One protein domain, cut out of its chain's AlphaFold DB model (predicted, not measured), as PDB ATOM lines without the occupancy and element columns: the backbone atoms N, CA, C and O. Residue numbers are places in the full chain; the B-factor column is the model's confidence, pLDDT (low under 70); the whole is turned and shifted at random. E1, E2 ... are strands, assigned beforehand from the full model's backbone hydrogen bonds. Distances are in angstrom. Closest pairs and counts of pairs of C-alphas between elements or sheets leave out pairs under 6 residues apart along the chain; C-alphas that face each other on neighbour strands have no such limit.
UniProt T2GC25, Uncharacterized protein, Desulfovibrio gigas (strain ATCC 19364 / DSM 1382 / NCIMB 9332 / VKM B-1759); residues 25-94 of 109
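What this domain is: This is residues 25 to 94 of the 109 residues of an uncharacterized protein of Desulfovibrio gigas (strain ATCC 19364 / DSM 1382 / NCIMB 9332 / VKM B-1759) (UniProt T2GC25). Two antiparallel sheets, three strands E1 to E3 and five strands E4 to E8, stand as a tent, meeting where the ends of E3 and E5 come together, while E8 at the far edge of the larger sheet comes back near E1. The ring so outlined is not closed by strand pairing, and the larger sheet is twisted. The printed part has 70 residues with eight named strands, E1 to E8 in chain order, and no named helix; the class is all strand. The sheet orders are E1 E2 E3 and E4 E5 E6 E7 E8. The whole is compact, with a radius of gyration of the C-alphas of 11.7 A, and spans 33 by 27 by 22 A.

How they stand to each other: Start at E1, residues 29 to 32, which forms a hairpin with E2, residues 38 to 43; look for N 42 and O 29 at 2.8 A. E2 forms the next hairpin with E3, residues 46 to 51, where N 48 and O 41 are 2.8 A apart. These three make a meander, each strand the antiparallel neighbour of the one before. E3 runs on into E4, residues 54 to 57, across a break of 2 residues, at 83 degrees. E4 opens a second meander with E5, residues 62 to 67, E6, residues 70 to 77, E7, residues 80 to 85, and E8, residues 88 to 93. Check N 64 and O 56 at 2.8 A for E4 and E5, N 63 and O 74 at 2.8 A for E5 and E6, N 84 and O 73 at 2.7 A for E6 and E7, and N 90 and O 83 at 2.7 A for E7 and E8. Between the sheets, the closest C-alphas of E3 and E5 are those of Pro 51 and Ser 67, 6.0 A apart. E2 and E5 are only just apart, at 8.0 A. E1 and E8 are near each other, with 9 pairs of C-alphas within 10 A.

Where its parts are: Find C-alpha 29 at (48.157, 92.283, 216.030), where E1 begins. E2 is 15.9 A long and E3 16.7 A. C-alpha 70 at (41.446, 96.161, 200.592) begins E6, the longest strand with 8 residues and 21.3 A; E5 beside it is 16.4 A. E7 is 16.3 A, and E8, 15.8 A, ends at C-alpha 93, (41.253, 93.722, 222.802).

The domain as a whole: The C-alphas of Gly 45 and Asp 60 are the two farthest apart, at 33.7 A. The printed part has no cut, and the seven links between strands are tight. The mean pLDDT of the printed part is 74.7; look for values under 70 at residues 27 to 38, 42 to 46 and 94.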
ATOM      1  N   ASP A  25      43.542  88.208 216.012       74.06
ATOM      2  CA  ASP A  25      42.913  86.960 215.543       74.06
ATOM      3  C   ASP A  25      43.559  85.705 216.176       74.06
ATOM      4  O   ASP A  25      43.304  84.578 215.760       74.06
ATOM      5  N   GLY A  26      44.419  85.905 217.184       70.00
ATOM      6  CA  GLY A  26      45.224  84.866 217.834       70.00
ATOM      7  C   GLY A  26      46.682  84.805 217.364       70.00
ATOM      8  O   GLY A  26      47.530  84.358 218.130       70.00
ATOM      9  N   VAL A  27      47.002  85.305 216.163       66.94
ATOM     10  CA  VAL A  27      48.370  85.293 215.595       66.94
ATOM     11  C   VAL A  27      48.847  86.702 215.229       66.94
ATOM     12  O   VAL A  27      50.020  87.039 215.383       66.94
ATOM     13  N   HIS A  28      47.935  87.553 214.775       66.38
ATOM     14  CA  HIS A  28      48.204  88.892 214.271       66.38
ATOM     15  C   HIS A  28      47.783  89.973 215.256       66.38
ATOM     16  O   HIS A  28      46.872  89.785 216.061       66.38
ATOM     17  N   VAL A  29      48.441  91.134 215.169       65.94
ATOM     18  CA  VAL A  29      48.157  92.283 216.030       65.94
ATOM     19  C   VAL A  29      48.060  93.542 215.182       65.94
ATOM     20  O   VAL A  29      49.062  94.055 214.690       65.94
ATOM     21  N   ILE A  30      46.858  94.090 215.051       66.38
ATOM     22  CA  ILE A  30      46.623  95.364 214.371       66.38
ATOM     23  C   ILE A  30      46.417  96.435 215.435       66.38
ATOM     24  O   ILE A  30      45.670  96.227 216.388       66.38
ATOM     25  N   ARG A  31      47.078  97.587 215.290       65.06
ATOM     26  CA  ARG A  31      46.821  98.742 216.151       65.06
ATOM     27  C   ARG A  31      46.105  99.788 215.330       65.06
ATOM     28  O   ARG A  31      46.671 100.334 214.401       65.06
ATOM     29  N   PHE A  32      44.879 100.093 215.685       64.44
ATOM     30  CA  PHE A  32      44.138 101.118 214.982       64.44
ATOM     31  C   PHE A  32      44.198 102.425 215.772       64.44
ATOM     32  O   PHE A  32      44.128 102.409 217.001       64.44
ATOM     33  N   GLU A  33      44.317 103.548 215.070       61.50
ATOM     34  CA  GLU A  33      44.104 104.883 215.619       61.50
ATOM     35  C   GLU A  33      43.306 105.689 214.589       61.50
ATOM     36  O   GLU A  33      43.836 106.078 213.551       61.50
ATOM     37  N   ALA A  34      42.008 105.911 214.829       52.25
ATOM     38  CA  ALA A  34      41.255 106.861 214.014       52.25
ATOM     39  C   ALA A  34      41.610 108.258 214.497       52.25
ATOM     40  O   ALA A  34      41.002 108.822 215.404       52.25
ATOM     41  N   GLY A  35      42.653 108.768 213.875       51.00
ATOM     42  CA  GLY A  35      43.144 110.123 213.943       51.00
ATOM     43  C   GLY A  35      44.161 110.213 212.820       51.00
ATOM     44  O   GLY A  35      45.040 109.369 212.720       51.00
ATOM     45  N   MET A  36      44.021 111.193 211.927       52.66
ATOM     46  CA  MET A  36      44.951 111.423 210.806       52.66
ATOM     47  C   MET A  36      44.850 110.471 209.588       52.66
ATOM     48  O   MET A  36      45.768 110.443 208.771       52.66
ATOM     49  N   GLY A  37      43.747 109.730 209.407       63.72
ATOM     50  CA  GLY A  37      43.434 109.073 208.121       63.72
ATOM     51  C   GLY A  37      44.386 107.944 207.703       63.72
ATOM     52  O   GLY A  37      44.608 107.731 206.510       63.72
ATOM     53  N   ARG A  38      44.982 107.221 208.657       68.25
ATOM     54  CA  ARG A  38      45.871 106.078 208.390       68.25
ATOM     55  C   ARG A  38      45.488 104.879 209.254       68.25
ATOM     56  O   ARG A  38      44.985 105.043 210.357       68.25
ATOM     57  N   TRP A  39      45.770 103.677 208.757       73.06
ATOM     58  CA  TRP A  39      45.735 102.438 209.543       73.06
ATOM     59  C   TRP A  39      47.129 101.805 209.550       73.06
ATOM     60  O   TRP A  39      47.831 101.807 208.532       73.06
ATOM     61  N   TRP A  40      47.546 101.285 210.701       72.31
ATOM     62  CA  TRP A  40      48.822 100.599 210.869       72.31
ATOM     63  C   TRP A  40      48.648  99.303 211.664       72.31
ATOM     64  O   TRP A  40      47.599  99.037 212.242       72.31
ATOM     65  N   GLY A  41      49.659  98.446 211.686       70.88
ATOM     66  CA  GLY A  41      49.586  97.188 212.424       70.88
ATOM     67  C   GLY A  41      50.672  96.205 212.026       70.88
ATOM     68  O   GLY A  41      51.589  96.560 211.294       70.88
ATOM     69  N   PHE A  42      50.544  94.970 212.502       65.00
ATOM     70  CA  PHE A  42      51.441  93.857 212.222       65.00
ATOM     71  C   PHE A  42      50.633  92.643 211.749       65.00
ATOM     72  O   PHE A  42      49.756  92.150 212.458       65.00
ATOM     73  N   VAL A  43      50.950  92.132 210.559       69.19
ATOM     74  CA  VAL A  43      50.359  90.901 210.004       69.19
ATOM     75  C   VAL A  43      51.495  89.988 209.556       69.19
ATOM     76  O   VAL A  43      52.410  90.442 208.876       69.19
ATOM     77  N   ASN A  44      51.467  88.715 209.953       66.31
ATOM     78  CA  ASN A  44      52.531  87.727 209.749       66.31
ATOM     79  C   ASN A  44      53.948  88.244 210.092       66.31
ATOM     80  O   ASN A  44      54.898  87.982 209.365       66.31
ATOM     81  N   GLY A  45      54.100  89.042 211.157       61.84
ATOM     82  CA  GLY A  45      55.391  89.639 211.543       61.84
ATOM     83  C   GLY A  45      55.825  90.862 210.721       61.84
ATOM     84  O   GLY A  45      56.851  91.467 211.022       61.84
ATOM     85  N   HIS A  46      55.035  91.285 209.731       66.25
ATOM     86  CA  HIS A  46      55.308  92.470 208.926       66.25
ATOM     87  C   HIS A  46      54.487  93.664 209.406       66.25
ATOM     88  O   HIS A  46      53.253  93.632 209.398       66.25
ATOM     89  N   ALA A  47      55.183  94.733 209.791       72.25
ATOM     90  CA  ALA A  47      54.555  96.017 210.059       72.25
ATOM     91  C   ALA A  47      53.973  96.605 208.762       72.25
ATOM     92  O   ALA A  47      54.599  96.546 207.702       72.25
ATOM     93  N   PHE A  48      52.799  97.223 208.846       75.94
ATOM     94  CA  PHE A  48      52.223  98.008 207.763       75.94
ATOM     95  C   PHE A  48      51.732  99.356 208.284       75.94
ATOM     96  O   PHE A  48      51.326  99.489 209.435       75.94
ATOM     97  N   ALA A  49      51.738 100.348 207.398       76.75
ATOM     98  CA  ALA A  49      51.049 101.614 207.572       76.75
ATOM     99  C   ALA A  49      50.537 102.049 206.198       76.75
ATOM    100  O   ALA A  49      51.316 102.133 205.245       76.75
ATOM    101  N   LYS A  50      49.236 102.293 206.058       79.06
ATOM    102  CA  LYS A  50      48.652 102.744 204.789       79.06
ATOM    103  C   LYS A  50      47.627 103.856 205.033       79.06
ATOM    104  O   LYS A  50      47.110 103.981 206.143       79.06
ATOM    105  N   PRO A  51      47.349 104.688 204.021       79.06
ATOM    106  CA  PRO A  51      46.267 105.658 204.100       79.06
ATOM    107  C   PRO A  51      44.900 104.969 204.123       79.06
ATOM    108  O   PRO A  51      44.725 103.892 203.552       79.06
ATOM    109  N   ILE A  52      43.947 105.618 204.777       78.31
ATOM    110  CA  ILE A  52      42.521 105.377 204.607       78.31
ATOM    111  C   ILE A  52      42.070 106.269 203.450       78.31
ATOM    112  O   ILE A  52      42.171 107.490 203.530       78.31
ATOM    113  N   GLU A  53      41.635 105.653 202.358       84.00
ATOM    114  CA  GLU A  53      41.262 106.347 201.119       84.00
ATOM    115  C   GLU A  53      39.814 106.838 201.156       84.00
ATOM    116  O   GLU A  53      39.490 107.893 200.618       84.00
ATOM    117  N   SER A  54      38.949 106.084 201.826       82.62
ATOM    118  CA  SER A  54      37.567 106.460 202.090       82.62
ATOM    119  C   SER A  54      37.131 105.900 203.433       82.62
ATOM    120  O   SER A  54      37.630 104.863 203.870       82.62
ATOM    121  N   LEU A  55      36.203 106.593 204.081       78.00
ATOM    122  CA  LEU A  55      35.607 106.199 205.349       78.00
ATOM    123  C   LEU A  55      34.104 106.438 205.244       78.00
ATOM    124  O   LEU A  55      33.681 107.547 204.924       78.00
ATOM    125  N   GLU A  56      33.310 105.410 205.503       80.38
ATOM    126  CA  GLU A  56      31.852 105.486 205.496       80.38
ATOM    127  C   GLU A  56      31.283 104.810 206.746       80.38
ATOM    128  O   GLU A  56      31.817 103.807 207.232       80.38
ATOM    129  N   LEU A  57      30.181 105.350 207.263       74.38
ATOM    130  CA  LEU A  57      29.346 104.620 208.208       74.38
ATOM    131  C   LEU A  57      28.487 103.625 207.438       74.38
ATOM    132  O   LEU A  57      27.867 103.957 206.428       74.38
ATOM    133  N   ALA A  58      28.456 102.396 207.928       78.88
ATOM    134  CA  ALA A  58      27.666 101.315 207.374       78.88
ATOM    135  C   ALA A  58      26.525 100.990 208.344       78.88
ATOM    136  O   ALA A  58      26.636 100.098 209.184       78.88
ATOM    137  N   GLY A  59      25.428 101.739 208.222       75.06
ATOM    138  CA  GLY A  59      24.328 101.693 209.187       75.06
ATOM    139  C   GLY A  59      24.756 102.191 210.570       75.06
ATOM    140  O   GLY A  59      25.719 102.944 210.696       75.06
ATOM    141  N   ASP A  60      24.059 101.730 211.609       70.25
ATOM    142  CA  ASP A  60      24.185 102.303 212.961       70.25
ATOM    143  C   ASP A  60      25.322 101.695 213.799       70.25
ATOM    144  O   ASP A  60      25.604 102.142 214.909       70.25
ATOM    145  N   SER A  61      25.961 100.627 213.313       73.31
ATOM    146  CA  SER A  61      26.858  99.797 214.133       73.31
ATOM    147  C   SER A  61      28.137  99.347 213.434       73.31
ATOM    148  O   SER A  61      28.865  98.511 213.981       73.31
ATOM    149  N   ALA A  62      28.444  99.906 212.260       80.56
ATOM    150  CA  ALA A  62      29.664  99.587 211.537       80.56
ATOM    151  C   ALA A  62      30.307 100.802 210.855       80.56
ATOM    152  O   ALA A  62      29.646 101.747 210.431       80.56
ATOM    153  N   ILE A  63      31.627 100.735 210.718       79.25
ATOM    154  CA  ILE A  63      32.455 101.626 209.911       79.25
ATOM    155  C   ILE A  63      33.097 100.787 208.815       79.25
ATOM    156  O   ILE A  63      33.666  99.732 209.089       79.25
ATOM    157  N   ARG A  64      33.074 101.283 207.581       85.12
ATOM    158  CA  ARG A  64      33.832 100.710 206.468       85.12
ATOM    159  C   ARG A  64      34.864 101.697 205.976       85.12
ATOM    160  O   ARG A  64      34.619 102.898 205.918       85.12
ATOM    161  N   PHE A  65      36.012 101.176 205.578       81.56
ATOM    162  CA  PHE A  65      37.026 101.976 204.921       81.56
ATOM    163  C   PHE A  65      37.776 101.204 203.845       81.56
ATOM    164  O   PHE A  65      37.863  99.972 203.865       81.56
ATOM    165  N   LEU A  66      38.317 101.955 202.891       82.69
ATOM    166  CA  LEU A  66      39.239 101.442 201.886       82.69
ATOM    167  C   LEU A  66      40.672 101.791 202.268       82.69
ATOM    168  O   LEU A  66      40.966 102.907 202.698       82.69
ATOM    169  N   SER A  67      41.571 100.830 202.086       79.06
ATOM    170  CA  SER A  67      43.003 101.083 202.115       79.06
ATOM    171  C   SER A  67      43.725 100.255 201.059       79.06
ATOM    172  O   SER A  67      43.819  99.023 201.155       79.06
ATOM    173  N   GLY A  68      44.235 100.926 200.026       82.38
ATOM    174  CA  GLY A  68      44.625 100.277 198.784       82.38
ATOM    175  C   GLY A  68      43.453  99.488 198.196       82.38
ATOM    176  O   GLY A  68      42.297  99.887 198.266       82.38
ATOM    177  N   ALA A  69      43.736  98.288 197.691       80.44
ATOM    178  CA  ALA A  69      42.713  97.395 197.144       80.44
ATOM    179  C   ALA A  69      41.900  96.627 198.211       80.44
ATOM    180  O   ALA A  69      41.137  95.725 197.866       80.44
ATOM    181  N   LYS A  70      42.096  96.907 199.507       81.06
ATOM    182  CA  LYS A  70      41.446  96.161 200.592       81.06
ATOM    183  C   LYS A  70      40.303  96.965 201.190       81.06
ATOM    184  O   LYS A  70      40.488  98.105 201.613       81.06
ATOM    185  N   ARG A  71      39.141  96.320 201.286       86.62
ATOM    186  CA  ARG A  71      38.019  96.801 202.088       86.62
ATOM    187  C   ARG A  71      38.153  96.280 203.510       86.62
ATOM    188  O   ARG A  71      38.482  95.108 203.717       86.62
ATOM    189  N   VAL A  72      37.916  97.172 204.459       83.06
ATOM    190  CA  VAL A  72      37.970  96.896 205.886       83.06
ATOM    191  C   VAL A  72      36.649  97.320 206.504       83.06
ATOM    192  O   VAL A  72      36.126  98.381 206.172       83.06
ATOM    193  N   GLU A  73      36.107  96.490 207.383       86.50
ATOM    194  CA  GLU A  73      34.868  96.760 208.108       86.50
ATOM    195  C   GLU A  73      35.107  96.558 209.601       86.50
ATOM    196  O   GLU A  73      35.548  95.495 210.013       86.50
ATOM    197  N   ALA A  74      34.816  97.564 210.416       80.25
ATOM    198  CA  ALA A  74      34.731  97.436 211.862       80.25
ATOM    199  C   ALA A  74      33.260  97.465 212.275       80.25
ATOM    200  O   ALA A  74      32.541  98.370 211.866       80.25
ATOM    201  N   ARG A  75      32.802  96.511 213.085       83.69
ATOM    202  CA  ARG A  75      31.396  96.375 213.488       83.69
ATOM    203  C   ARG A  75      31.247  95.918 214.931       83.69
ATOM    204  O   ARG A  75      32.150  95.291 215.484       83.69
ATOM    205  N   LEU A  76      30.100  96.214 215.536       74.94
ATOM    206  CA  LEU A  76      29.699  95.630 216.816       74.94
ATOM    207  C   LEU A  76      28.959  94.306 216.588       74.94
ATOM    208  O   LEU A  76      27.933  94.270 215.916       74.94
ATOM    209  N   GLU A  77      29.453  93.225 217.184       81.12
ATOM    210  CA  GLU A  77      28.827  91.902 217.164       81.12
ATOM    211  C   GLU A  77      28.769  91.337 218.586       81.12
ATOM    212  O   GLU A  77      29.794  91.181 219.246       81.12
ATOM    213  N   GLY A  78      27.564  91.055 219.096       74.88
ATOM    214  CA  GLY A  78      27.393  90.428 220.415       74.88
ATOM    215  C   GLY A  78      28.015  91.210 221.582       74.88
ATOM    216  O   GLY A  78      28.452  90.606 222.554       74.88
ATOM    217  N   GLY A  79      28.105  92.541 221.478       72.25
ATOM    218  CA  GLY A  79      28.764  93.399 222.475       72.25
ATOM    219  C   GLY A  79      30.289  93.495 222.333       72.25
ATOM    220  O   GLY A  79      30.929  94.219 223.095       72.25
ATOM    221  N   HIS A  80      30.871  92.820 221.343       73.12
ATOM    222  CA  HIS A  80      32.286  92.895 221.005       73.12
ATOM    223  C   HIS A  80      32.501  93.737 219.751       73.12
ATOM    224  O   HIS A  80      31.669  93.759 218.848       73.12
ATOM    225  N   LEU A  81      33.640  94.420 219.683       77.50
ATOM    226  CA  LEU A  81      34.054  95.129 218.482       77.50
ATOM    227  C   LEU A  81      34.907  94.180 217.619       77.50
ATOM    228  O   LEU A  81      35.874  93.588 218.105       77.50
ATOM    229  N   VAL A  82      34.520  94.008 216.357       84.50
ATOM    230  CA  VAL A  82      35.126  93.087 215.381       84.50
ATOM    231  C   VAL A  82      35.606  93.881 214.171       84.50
ATOM    232  O   VAL A  82      34.910  94.784 213.721       84.50
ATOM    233  N   LEU A  83      36.787  93.559 213.648       83.44
ATOM    234  CA  LEU A  83      37.373  94.147 212.444       83.44
ATOM    235  C   LEU A  83      37.549  93.046 211.397       83.44
ATOM    236  O   LEU A  83      38.292  92.107 211.631       83.44
ATOM    237  N   ALA A  84      36.921  93.156 210.237       86.75
ATOM    238  CA  ALA A  84      37.112  92.265 209.101       86.75
ATOM    239  C   ALA A  84      37.982  92.954 208.042       86.75
ATOM    240  O   ALA A  84      37.633  94.025 207.545       86.75
ATOM    241  N   ALA A  85      39.114  92.351 207.671       79.94
ATOM    242  CA  ALA A  85      40.004  92.872 206.635       79.94
ATOM    243  C   ALA A  85      40.586  91.739 205.783       79.94
ATOM    244  O   ALA A  85      41.266  90.849 206.291       79.94
ATOM    245  N   GLY A  86      40.363  91.792 204.464       75.50
ATOM    246  CA  GLY A  86      40.966  90.842 203.520       75.50
ATOM    247  C   GLY A  86      40.630  89.368 203.790       75.50
ATOM    248  O   GLY A  86      41.486  88.518 203.571       75.50
ATOM    249  N   GLY A  87      39.421  89.081 204.284       80.56
ATOM    250  CA  GLY A  87      38.957  87.721 204.599       80.56
ATOM    251  C   GLY A  87      39.323  87.212 205.998       80.56
ATOM    252  O   GLY A  87      38.996  86.074 206.316       80.56
ATOM    253  N   VAL A  88      39.975  88.032 206.828       82.06
ATOM    254  CA  VAL A  88      40.321  87.705 208.221       82.06
ATOM    255  C   VAL A  88      39.521  88.592 209.169       82.06
ATOM    256  O   VAL A  88      39.386  89.791 208.913       82.06
ATOM    257  N   GLU A  89      39.022  88.020 210.265       87.25
ATOM    258  CA  GLU A  89      38.351  88.749 211.342       87.25
ATOM    259  C   GLU A  89      39.246  88.854 212.583       87.25
ATOM    260  O   GLU A  89      39.770  87.862 213.085       87.25
ATOM    261  N   TYR A  90      39.381  90.069 213.101       82.00
ATOM    262  CA  TYR A  90      40.118  90.411 214.308       82.00
ATOM    263  C   TYR A  90      39.127  90.869 215.373       82.00
ATOM    264  O   TYR A  90      38.180  91.603 215.091       82.00
ATOM    265  N   ARG A  91      39.361  90.486 216.623       83.25
ATOM    266  CA  ARG A  91      38.573  90.943 217.767       83.25
ATOM    267  C   ARG A  91      39.314  92.050 218.489       83.25
ATOM    268  O   ARG A  91      40.534  91.986 218.649       83.25
ATOM    269  N   TYR A  92      38.574  93.068 218.909       78.56
ATOM    270  CA  TYR A  92      39.123  94.143 219.715       78.56
ATOM    271  C   TYR A  92      39.522  93.609 221.085       78.56
ATOM    272  O   TYR A  92      38.704  93.058 221.825       78.56
ATOM    273  N   GLU A  93      40.775  93.838 221.441       70.88
ATOM    274  CA  GLU A  93      41.253  93.722 222.802       70.88
ATOM    275  C   GLU A  93      41.499  95.131 223.320       70.88
ATOM    276  O   GLU A  93      42.303  95.896 222.776       70.88
ATOM    277  N   LYS A  94      40.825  95.480 224.417       59.69
ATOM    278  CA  LYS A  94      41.161  96.695 225.148       59.69
ATOM    279  C   LYS A  94      42.572  96.513 225.702       59.69
ATOM    280  O   LYS A  94      42.754  95.890 226.745       59.69
TER     281      LYS A  94